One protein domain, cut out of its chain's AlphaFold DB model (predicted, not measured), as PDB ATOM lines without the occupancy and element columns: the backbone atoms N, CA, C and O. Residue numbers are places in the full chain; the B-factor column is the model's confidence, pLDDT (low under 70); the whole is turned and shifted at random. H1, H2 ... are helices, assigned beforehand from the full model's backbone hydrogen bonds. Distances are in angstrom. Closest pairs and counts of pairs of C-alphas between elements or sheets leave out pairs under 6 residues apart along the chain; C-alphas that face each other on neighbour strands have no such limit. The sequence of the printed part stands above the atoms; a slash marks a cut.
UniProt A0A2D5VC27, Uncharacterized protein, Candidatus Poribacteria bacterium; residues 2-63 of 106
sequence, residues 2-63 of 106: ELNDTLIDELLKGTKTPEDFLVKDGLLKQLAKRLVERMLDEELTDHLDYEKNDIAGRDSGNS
ATOM      1  N   GLU A   2     139.086 123.791 134.119       86.62
ATOM      2  CA  GLU A   2     139.605 125.161 134.135       86.62
ATOM      3  C   GLU A   2     139.301 125.804 135.488       86.62
ATOM      4  O   GLU A   2     138.238 125.564 136.071       86.62
ATOM      5  N   LEU A   3     140.242 126.594 135.998       83.94
ATOM      6  CA  LEU A   3     140.038 127.398 137.200       83.94
ATOM      7  C   LEU A   3     139.279 128.670 136.820       83.94
ATOM      8  O   LEU A   3     139.634 129.343 135.860       83.94
ATOM      9  N   ASN A   4     138.227 128.987 137.572       93.25
ATOM     10  CA  ASN A   4     137.458 130.212 137.375       93.25
ATOM     11  C   ASN A   4     138.222 131.413 137.957       93.25
ATOM     12  O   ASN A   4     138.665 131.351 139.106       93.25
ATOM     13  N   ASP A   5     138.301 132.511 137.207       92.69
ATOM     14  CA  ASP A   5     138.901 133.776 137.644       92.69
ATOM     15  C   ASP A   5     138.314 134.269 138.974       92.69
ATOM     16  O   ASP A   5     139.051 134.722 139.843       92.69
ATOM     17  N   THR A   6     137.012 134.071 139.216       93.88
ATOM     18  CA  THR A   6     136.389 134.481 140.484       93.88
ATOM     19  C   THR A   6     136.942 133.717 141.689       93.88
ATOM     20  O   THR A   6     137.039 134.271 142.781       93.88
ATOM     21  N   LEU A   7     137.293 132.438 141.509       91.56
ATOM     22  CA  LEU A   7     137.930 131.628 142.552       91.56
ATOM     23  C   LEU A   7     139.382 132.059 142.762       91.56
ATOM     24  O   LEU A   7     139.861 132.061 143.892       91.56
ATOM     25  N   ILE A   8     140.079 132.430 141.687       90.38
ATOM     26  CA  ILE A   8     141.448 132.947 141.762       90.38
ATOM     27  C   ILE A   8     141.459 134.263 142.551       90.38
ATOM     28  O   ILE A   8     142.250 134.403 143.484       90.38
ATOM     29  N   ASP A   9     140.532 135.173 142.259       90.94
ATOM     30  CA  ASP A   9     140.361 136.429 142.993       90.94
ATOM     31  C   ASP A   9     140.039 136.194 144.475       90.94
ATOM     32  O   ASP A   9     140.553 136.893 145.351       90.94
ATOM     33  N   GLU A  10     139.214 135.188 144.781       90.56
ATOM     34  CA  GLU A  10     138.906 134.805 146.159       90.56
ATOM     35  C   GLU A  10     140.135 134.251 146.894       90.56
ATOM     36  O   GLU A  10     140.372 134.620 148.044       90.56
ATOM     37  N   LEU A  11     140.954 133.424 146.238       88.25
ATOM     38  CA  LEU A  11     142.196 132.897 146.815       88.25
ATOM     39  C   LEU A  11     143.237 133.999 147.050       88.25
ATOM     40  O   LEU A  11     143.951 133.967 148.050       88.25
ATOM     41  N   LEU A  12     143.316 134.990 146.162       86.81
ATOM     42  CA  LEU A  12     144.231 136.128 146.299       86.81
ATOM     43  C   LEU A  12     143.716 137.194 147.281       86.81
ATOM     44  O   LEU A  12     144.435 138.133 147.643       86.81
ATOM     45  N   LYS A  13     142.480 137.060 147.770       86.25
ATOM     46  CA  LYS A  13     141.886 137.997 148.721       86.25
ATOM     47  C   LYS A  13     142.623 137.941 150.061       86.25
ATOM     48  O   LYS A  13     142.417 137.055 150.883       86.25
ATOM     49  N   GLY A  14     143.462 138.945 150.304       76.81
ATOM     50  CA  GLY A  14     144.247 139.079 151.534       76.81
ATOM     51  C   GLY A  14     145.724 138.712 151.391       76.81
ATOM     52  O   GLY A  14     146.483 138.963 152.328       76.81
ATOM     53  N   THR A  15     146.161 138.209 150.231       77.31
ATOM     54  CA  THR A  15     147.589 138.105 149.905       77.31
ATOM     55  C   THR A  15     148.087 139.463 149.426       77.31
ATOM     56  O   THR A  15     147.537 140.027 148.481       77.31
ATOM     57  N   LYS A  16     149.095 140.020 150.102       76.25
ATOM     58  CA  LYS A  16     149.622 141.356 149.780       76.25
ATOM     59  C   LYS A  16     150.773 141.293 148.788       76.25
ATOM     60  O   LYS A  16     150.978 142.247 148.043       76.25
ATOM     61  N   THR A  17     151.508 140.186 148.786       80.44
ATOM     62  CA  THR A  17     152.662 139.968 147.920       80.44
ATOM     63  C   THR A  17     152.626 138.565 147.300       80.44
ATOM     64  O   THR A  17     152.046 137.644 147.885       80.44
ATOM     65  N   PRO A  18     153.244 138.371 146.121       77.00
ATOM     66  CA  PRO A  18     153.439 137.042 145.538       77.00
ATOM     67  C   PRO A  18     154.217 136.100 146.466       77.00
ATOM     68  O   PRO A  18     153.983 134.892 146.482       77.00
ATOM     69  N   GLU A  19     155.129 136.648 147.270       78.25
ATOM     70  CA  GLU A  19     155.922 135.889 148.228       78.25
ATOM     71  C   GLU A  19     155.040 135.289 149.328       78.25
ATOM     72  O   GLU A  19     155.195 134.109 149.631       78.25
ATOM     73  N   ASP A  20     154.054 136.024 149.858       76.44
ATOM     74  CA  ASP A  20     153.130 135.517 150.888       76.44
ATOM     75  C   ASP A  20     152.360 134.265 150.425       76.44
ATOM     76  O   ASP A  20     152.015 133.389 151.226       76.44
ATOM     77  N   PHE A  21     152.112 134.150 149.118       80.50
ATOM     78  CA  PHE A  21     151.462 132.985 148.524       80.50
ATOM     79  C   PHE A  21     152.389 131.756 148.464       80.50
ATOM     80  O   PHE A  21     151.937 130.630 148.694       80.50
ATOM     81  N   LEU A  22     153.682 131.975 148.191       81.31
ATOM     82  CA  LEU A  22     154.688 130.940 147.906       81.31
ATOM     83  C   LEU A  22     155.595 130.577 149.095       81.31
ATOM     84  O   LEU A  22     156.331 129.590 149.020       81.31
ATOM     85  N   VAL A  23     155.574 131.349 150.186       81.31
ATOM     86  CA  VAL A  23     156.382 131.082 151.387       81.31
ATOM     87  C   VAL A  23     156.083 129.685 151.948       81.31
ATOM     88  O   VAL A  23     155.010 129.115 151.764       81.31
ATOM     89  N   LYS A  24     157.049 129.120 152.684       65.62
ATOM     90  CA  LYS A  24     157.001 127.770 153.269       65.62
ATOM     91  C   LYS A  24     155.772 127.486 154.141       65.62
ATOM     92  O   LYS A  24     155.491 126.313 154.343       65.62
ATOM     93  N   ASP A  25     155.041 128.489 154.619       73.44
ATOM     94  CA  ASP A  25     153.751 128.345 155.321       73.44
ATOM     95  C   ASP A  25     152.622 129.181 154.682       73.44
ATOM     96  O   ASP A  25     151.582 129.431 155.295       73.44
ATOM     97  N   GLY A  26     152.833 129.584 153.428       80.38
ATOM     98  CA  GLY A  26     151.923 130.376 152.611       80.38
ATOM     99  C   GLY A  26     150.691 129.606 152.141       80.38
ATOM    100  O   GLY A  26     150.549 128.391 152.338       80.38
ATOM    101  N   LEU A  27     149.778 130.341 151.505       86.12
ATOM    102  CA  LEU A  27     148.455 129.853 151.115       86.12
ATOM    103  C   LEU A  27     148.520 128.600 150.232       86.12
ATOM    104  O   LEU A  27     147.741 127.670 150.444       86.12
ATOM    105  N   LEU A  28     149.477 128.525 149.300       87.31
ATOM    106  CA  LEU A  28     149.596 127.399 148.372       87.31
ATOM    107  C   LEU A  28     149.828 126.065 149.096       87.31
ATOM    108  O   LEU A  28     149.190 125.060 148.780       87.31
ATOM    109  N   LYS A  29     150.695 126.049 150.112       84.75
ATOM    110  CA  LYS A  29     150.947 124.843 150.912       84.75
ATOM    111  C   LYS A  29     149.712 124.439 151.706       84.75
ATOM    112  O   LYS A  29     149.411 123.251 151.810       84.75
ATOM    113  N   GLN A  30     148.996 125.410 152.269       86.44
ATOM    114  CA  GLN A  30     147.770 125.126 153.008       86.44
ATOM    115  C   GLN A  30     146.662 124.590 152.096       86.44
ATOM    116  O   GLN A  30     145.920 123.698 152.503       86.44
ATOM    117  N   LEU A  31     146.559 125.117 150.874       89.31
ATOM    118  CA  LEU A  31     145.629 124.640 149.857       89.31
ATOM    119  C   LEU A  31     145.962 123.201 149.452       89.31
ATOM    120  O   LEU A  31     145.097 122.335 149.539       89.31
ATOM    121  N   ALA A  32     147.222 122.930 149.099       87.00
ATOM    122  CA  ALA A  32     147.684 121.590 148.743       87.00
ATOM    123  C   ALA A  32     147.424 120.580 149.871       87.00
ATOM    124  O   ALA A  32     146.907 119.495 149.621       87.00
ATOM    125  N   LYS A  33     147.706 120.961 151.125       86.81
ATOM    126  CA  LYS A  33     147.405 120.139 152.302       86.81
ATOM    127  C   LYS A  33     145.913 119.793 152.381       86.81
ATOM    128  O   LYS A  33     145.576 118.620 152.475       86.81
ATOM    129  N   ARG A  34     145.032 120.798 152.315       88.56
ATOM    130  CA  ARG A  34     143.576 120.599 152.429       88.56
ATOM    131  C   ARG A  34     143.000 119.763 151.289       88.56
ATOM    132  O   ARG A  34     142.062 119.009 151.519       88.56
ATOM    133  N   LEU A  35     143.533 119.899 150.075       89.12
ATOM    134  CA  LEU A  35     143.119 119.079 148.934       89.12
ATOM    135  C   LEU A  35     143.482 117.609 149.153       89.12
ATOM    136  O   LEU A  35     142.613 116.754 149.032       89.12
ATOM    137  N   VAL A  36     144.727 117.325 149.545       86.19
ATOM    138  CA  VAL A  36     145.166 115.951 149.835       86.19
ATOM    139  C   VAL A  36     144.372 115.348 150.994       86.19
ATOM    140  O   VAL A  36     143.950 114.204 150.899       86.19
ATOM    141  N   GLU A  37     144.125 116.105 152.066       86.00
ATOM    142  CA  GLU A  37     143.297 115.642 153.190       86.00
ATOM    143  C   GLU A  37     141.884 115.250 152.738       86.00
ATOM    144  O   GLU A  37     141.407 114.191 153.126       86.00
ATOM    145  N   ARG A  38     141.243 116.045 151.868       86.06
ATOM    146  CA  ARG A  38     139.912 115.723 151.329       86.06
ATOM    147  C   ARG A  38     139.913 114.483 150.443       86.06
ATOM    148  O   ARG A  38     139.021 113.663 150.585       86.06
ATOM    149  N   MET A  39     140.916 114.329 149.580       85.00
ATOM    150  CA  MET A  39     141.034 113.130 148.741       85.00
ATOM    151  C   MET A  39     141.216 111.864 149.589       85.00
ATOM    152  O   MET A  39     140.628 110.836 149.280       85.00
ATOM    153  N   LEU A  40     142.006 111.938 150.666       81.44
ATOM    154  CA  LEU A  40     142.196 110.813 151.589       81.44
ATOM    155  C   LEU A  40     140.936 110.513 152.411       81.44
ATOM    156  O   LEU A  40     140.670 109.353 152.710       81.44
ATOM    157  N   ASP A  41     140.184 111.543 152.802       79.44
ATOM    158  CA  ASP A  41     138.902 111.361 153.486       79.44
ATOM    159  C   ASP A  41     137.873 110.694 152.551       79.44
ATOM    160  O   ASP A  41     137.207 109.757 152.982       79.44
ATOM    161  N   GLU A  42     137.798 111.103 151.278       79.25
ATOM    162  CA  GLU A  42     136.952 110.453 150.259       79.25
ATOM    163  C   GLU A  42     137.365 108.992 150.020       79.25
ATOM    164  O   GLU A  42     136.512 108.111 150.031       79.25
ATOM    165  N   GLU A  43     138.666 108.701 149.903       77.12
ATOM    166  CA  GLU A  43     139.165 107.324 149.750       77.12
ATOM    167  C   GLU A  43     138.780 106.431 150.944       77.12
ATOM    168  O   GLU A  43     138.483 105.246 150.778       77.12
ATOM    169  N   LEU A  44     138.762 106.986 152.162       72.12
ATOM    170  CA  LEU A  44     138.309 106.257 153.348       72.12
ATOM    171  C   LEU A  44     136.805 105.978 153.316       72.12
ATOM    172  O   LEU A  44     136.416 104.857 153.645       72.12
ATOM    173  N   THR A  45     135.986 106.959 152.928       71.75
ATOM    174  CA  THR A  45     134.536 106.770 152.767       71.75
ATOM    175  C   THR A  45     134.247 105.694 151.718       71.75
ATOM    176  O   THR A  45     133.482 104.772 151.998       71.75
ATOM    177  N   ASP A  46     134.914 105.741 150.561       70.62
ATOM    178  CA  ASP A  46     134.771 104.742 149.492       70.62
ATOM    179  C   ASP A  46     135.188 103.336 149.945       70.62
ATOM    180  O   ASP A  46     134.624 102.338 149.504       70.62
ATOM    181  N   HIS A  47     136.186 103.223 150.824       70.00
ATOM    182  CA  HIS A  47     136.645 101.922 151.307       70.00
ATOM    183  C   HIS A  47     135.755 101.331 152.410       70.00
ATOM    184  O   HIS A  47     135.737 100.114 152.606       70.00
ATOM    185  N   LEU A  48     135.071 102.184 153.173       70.75
ATOM    186  CA  LEU A  48     134.233 101.777 154.297       70.75
ATOM    187  C   LEU A  48     132.747 101.677 153.927       70.75
ATOM    188  O   LEU A  48     131.994 101.093 154.702       70.75
ATOM    189  N   ASP A  49     132.341 102.192 152.761       73.25
ATOM    190  CA  ASP A  49     130.952 102.294 152.284       73.25
ATOM    191  C   ASP A  49     130.030 103.100 153.225       73.25
ATOM    192  O   ASP A  49     128.802 102.982 153.169       73.25
ATOM    193  N   TYR A  50     130.593 103.926 154.113       72.38
ATOM    194  CA  TYR A  50     129.827 104.804 154.996       72.38
ATOM    195  C   TYR A  50     130.592 106.086 155.348       72.38
ATOM    196  O   TYR A  50     131.817 106.108 155.443       72.38
ATOM    197  N   GLU A  51     129.843 107.165 155.581       71.12
ATOM    198  CA  GLU A  51     130.391 108.497 155.850       71.12
ATOM    199  C   GLU A  51     130.903 108.676 157.285       71.12
ATOM    200  O   GLU A  51     130.543 107.969 158.236       71.12
ATOM    201  N   LYS A  52     131.711 109.718 157.495       67.75
ATOM    202  CA  LYS A  52     132.187 110.074 158.834       67.75
ATOM    203  C   LYS A  52     131.010 110.399 159.770       67.75
ATOM    204  O   LYS A  52     130.316 111.400 159.601       67.75
ATOM    205  N   ASN A  53     130.893 109.620 160.850       67.56
ATOM    206  CA  ASN A  53     129.806 109.634 161.847       67.56
ATOM    207  C   ASN A  53     128.483 108.987 161.400       67.56
ATOM    208  O   ASN A  53     127.470 109.170 162.080       67.56
ATOM    209  N   ASP A  54     128.481 108.220 160.311       69.75
ATOM    210  CA  ASP A  54     127.317 107.426 159.930       69.75
ATOM    211  C   ASP A  54     126.997 106.366 161.004       69.75
ATOM    212  O   ASP A  54     127.881 105.760 161.619       69.75
ATOM    213  N   ILE A  55     125.703 106.140 161.231       73.12
ATOM    214  CA  ILE A  55     125.176 105.096 162.112       73.12
ATOM    215  C   ILE A  55     125.617 103.717 161.609       73.12
ATOM    216  O   ILE A  55     125.864 102.840 162.435       73.12
ATOM    217  N   ALA A  56     125.783 103.548 160.290       71.44
ATOM    218  CA  ALA A  56     126.299 102.325 159.674       71.44
ATOM    219  C   ALA A  56     127.695 101.922 160.196       71.44
ATOM    220  O   ALA A  56     128.031 100.741 160.215       71.44
ATOM    221  N   GLY A  57     128.486 102.885 160.687       64.50
ATOM    222  CA  GLY A  57     129.806 102.647 161.274       64.50
ATOM    223  C   GLY A  57     129.805 102.226 162.751       64.50
ATOM    224  O   GLY A  57     130.883 102.028 163.322       64.50
ATOM    225  N   ARG A  58     128.638 102.121 163.410       72.88
ATOM    226  CA  ARG A  58     128.528 101.647 164.803       72.88
ATOM    227  C   ARG A  58     128.548 100.123 164.851       72.88
ATOM    228  O   ARG A  58     127.906  99.469 164.041       72.88
ATOM    229  N   ASP A  59     129.301  99.569 165.800       69.75
ATOM    230  CA  ASP A  59     129.473  98.121 166.005       69.75
ATOM    231  C   ASP A  59     130.035  97.341 164.794       69.75
ATOM    232  O   ASP A  59     130.103  96.115 164.819       69.75
ATOM    233  N   SER A  60     130.535  98.036 163.765       70.56
ATOM    234  CA  SER A  60     131.151  97.437 162.569       70.56
ATOM    235  C   SER A  60     132.556  96.863 162.822       70.56
ATOM    236  O   SER A  60     133.151  96.238 161.947       70.56
ATOM    237  N   GLY A  61     133.130  97.105 164.006       69.50
ATOM    238  CA  GLY A  61     134.492  96.706 164.385       69.50
ATOM    239  C   GLY A  61     135.608  97.564 163.772       69.50
ATOM    240  O   GLY A  61     136.723  97.570 164.296       69.50
ATOM    241  N   ASN A  62     135.321  98.330 162.717       61.59
ATOM    242  CA  ASN A  62     136.264  99.229 162.066       61.59
ATOM    243  C   ASN A  62     135.572 100.576 161.855       61.59
ATOM    244  O   ASN A  62     134.684 100.672 161.017       61.59
ATOM    245  N   SER A  63     135.951 101.586 162.643       65.44
ATOM    246  CA  SER A  63     135.309 102.908 162.676       65.44
ATOM    247  C   SER A  63     136.277 104.015 162.245       65.44
ATOM    248  O   SER A  63     137.494 103.909 162.446       65.44
TER     249      SER A  63
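AT A GLANCE: This is residues 2 to 63 of the 106 residues of an uncharacterized protein of Candidatus Poribacteria bacterium (UniProt A0A2D5VC27). What shape do these coordinates draw? One long helix, H3, makes most of the longest axis; near its first end stand the short helices H1 and H2, H2 at a corner with H3, and past its last end residues 49 to 63 wind on with no named element. Residues 2 to 10 stick out, of which 5 to 10 belong to H1. What is it built of? The 62 printed residues hold three named helices, in the order H1, H2, H3, and no named strand; the class is all helix. How large is it? It is extended, with a radius of gyration of the C-alphas of 17.4 A, and spans 51 by 25 by 17 A, only just a rod.

HOW THE PARTS SIT: Does H1, residues 5 to 12, touch another helix? It touches no helix. It is only just apart from H2, residues 18 to 22, and from H3, residues 27 to 48, with the closest C-alphas 8.2 A apart in each case. How does H2 meet H3? They touch only at the corner by their link, H3 with residues 27 to 29 alone; the closest C-alphas, those of Phe 21 and Leu 27, are 5.1 A apart. What do the backbones show? In H1, H2 and H3 every O i to N i+4 pair is within hydrogen-bond range.

IN THESE COORDINATES: Where does H1 begin? C-alpha 5 is at (138.901, 133.776, 137.644), and H1 is 10.4 A long from first to last C-alpha. Where do H2 and H3 run? H2 is 6.7 A long. H3 is 31.6 A long, from C-alpha 27 at (148.455, 129.853, 151.115) to C-alpha 48 at (134.233, 101.777, 154.297).

THE WHOLE: How far does it reach? The two C-alphas farthest apart, those of Thr 17 and Asp 59, are 51.1 A apart. Are there cuts or long links? The printed part has no cut, and both links are tight. Where is the model's confidence low? The pLDDT is under 70 at residues 24, 52 to 54, 57, 59 and 61 to 63.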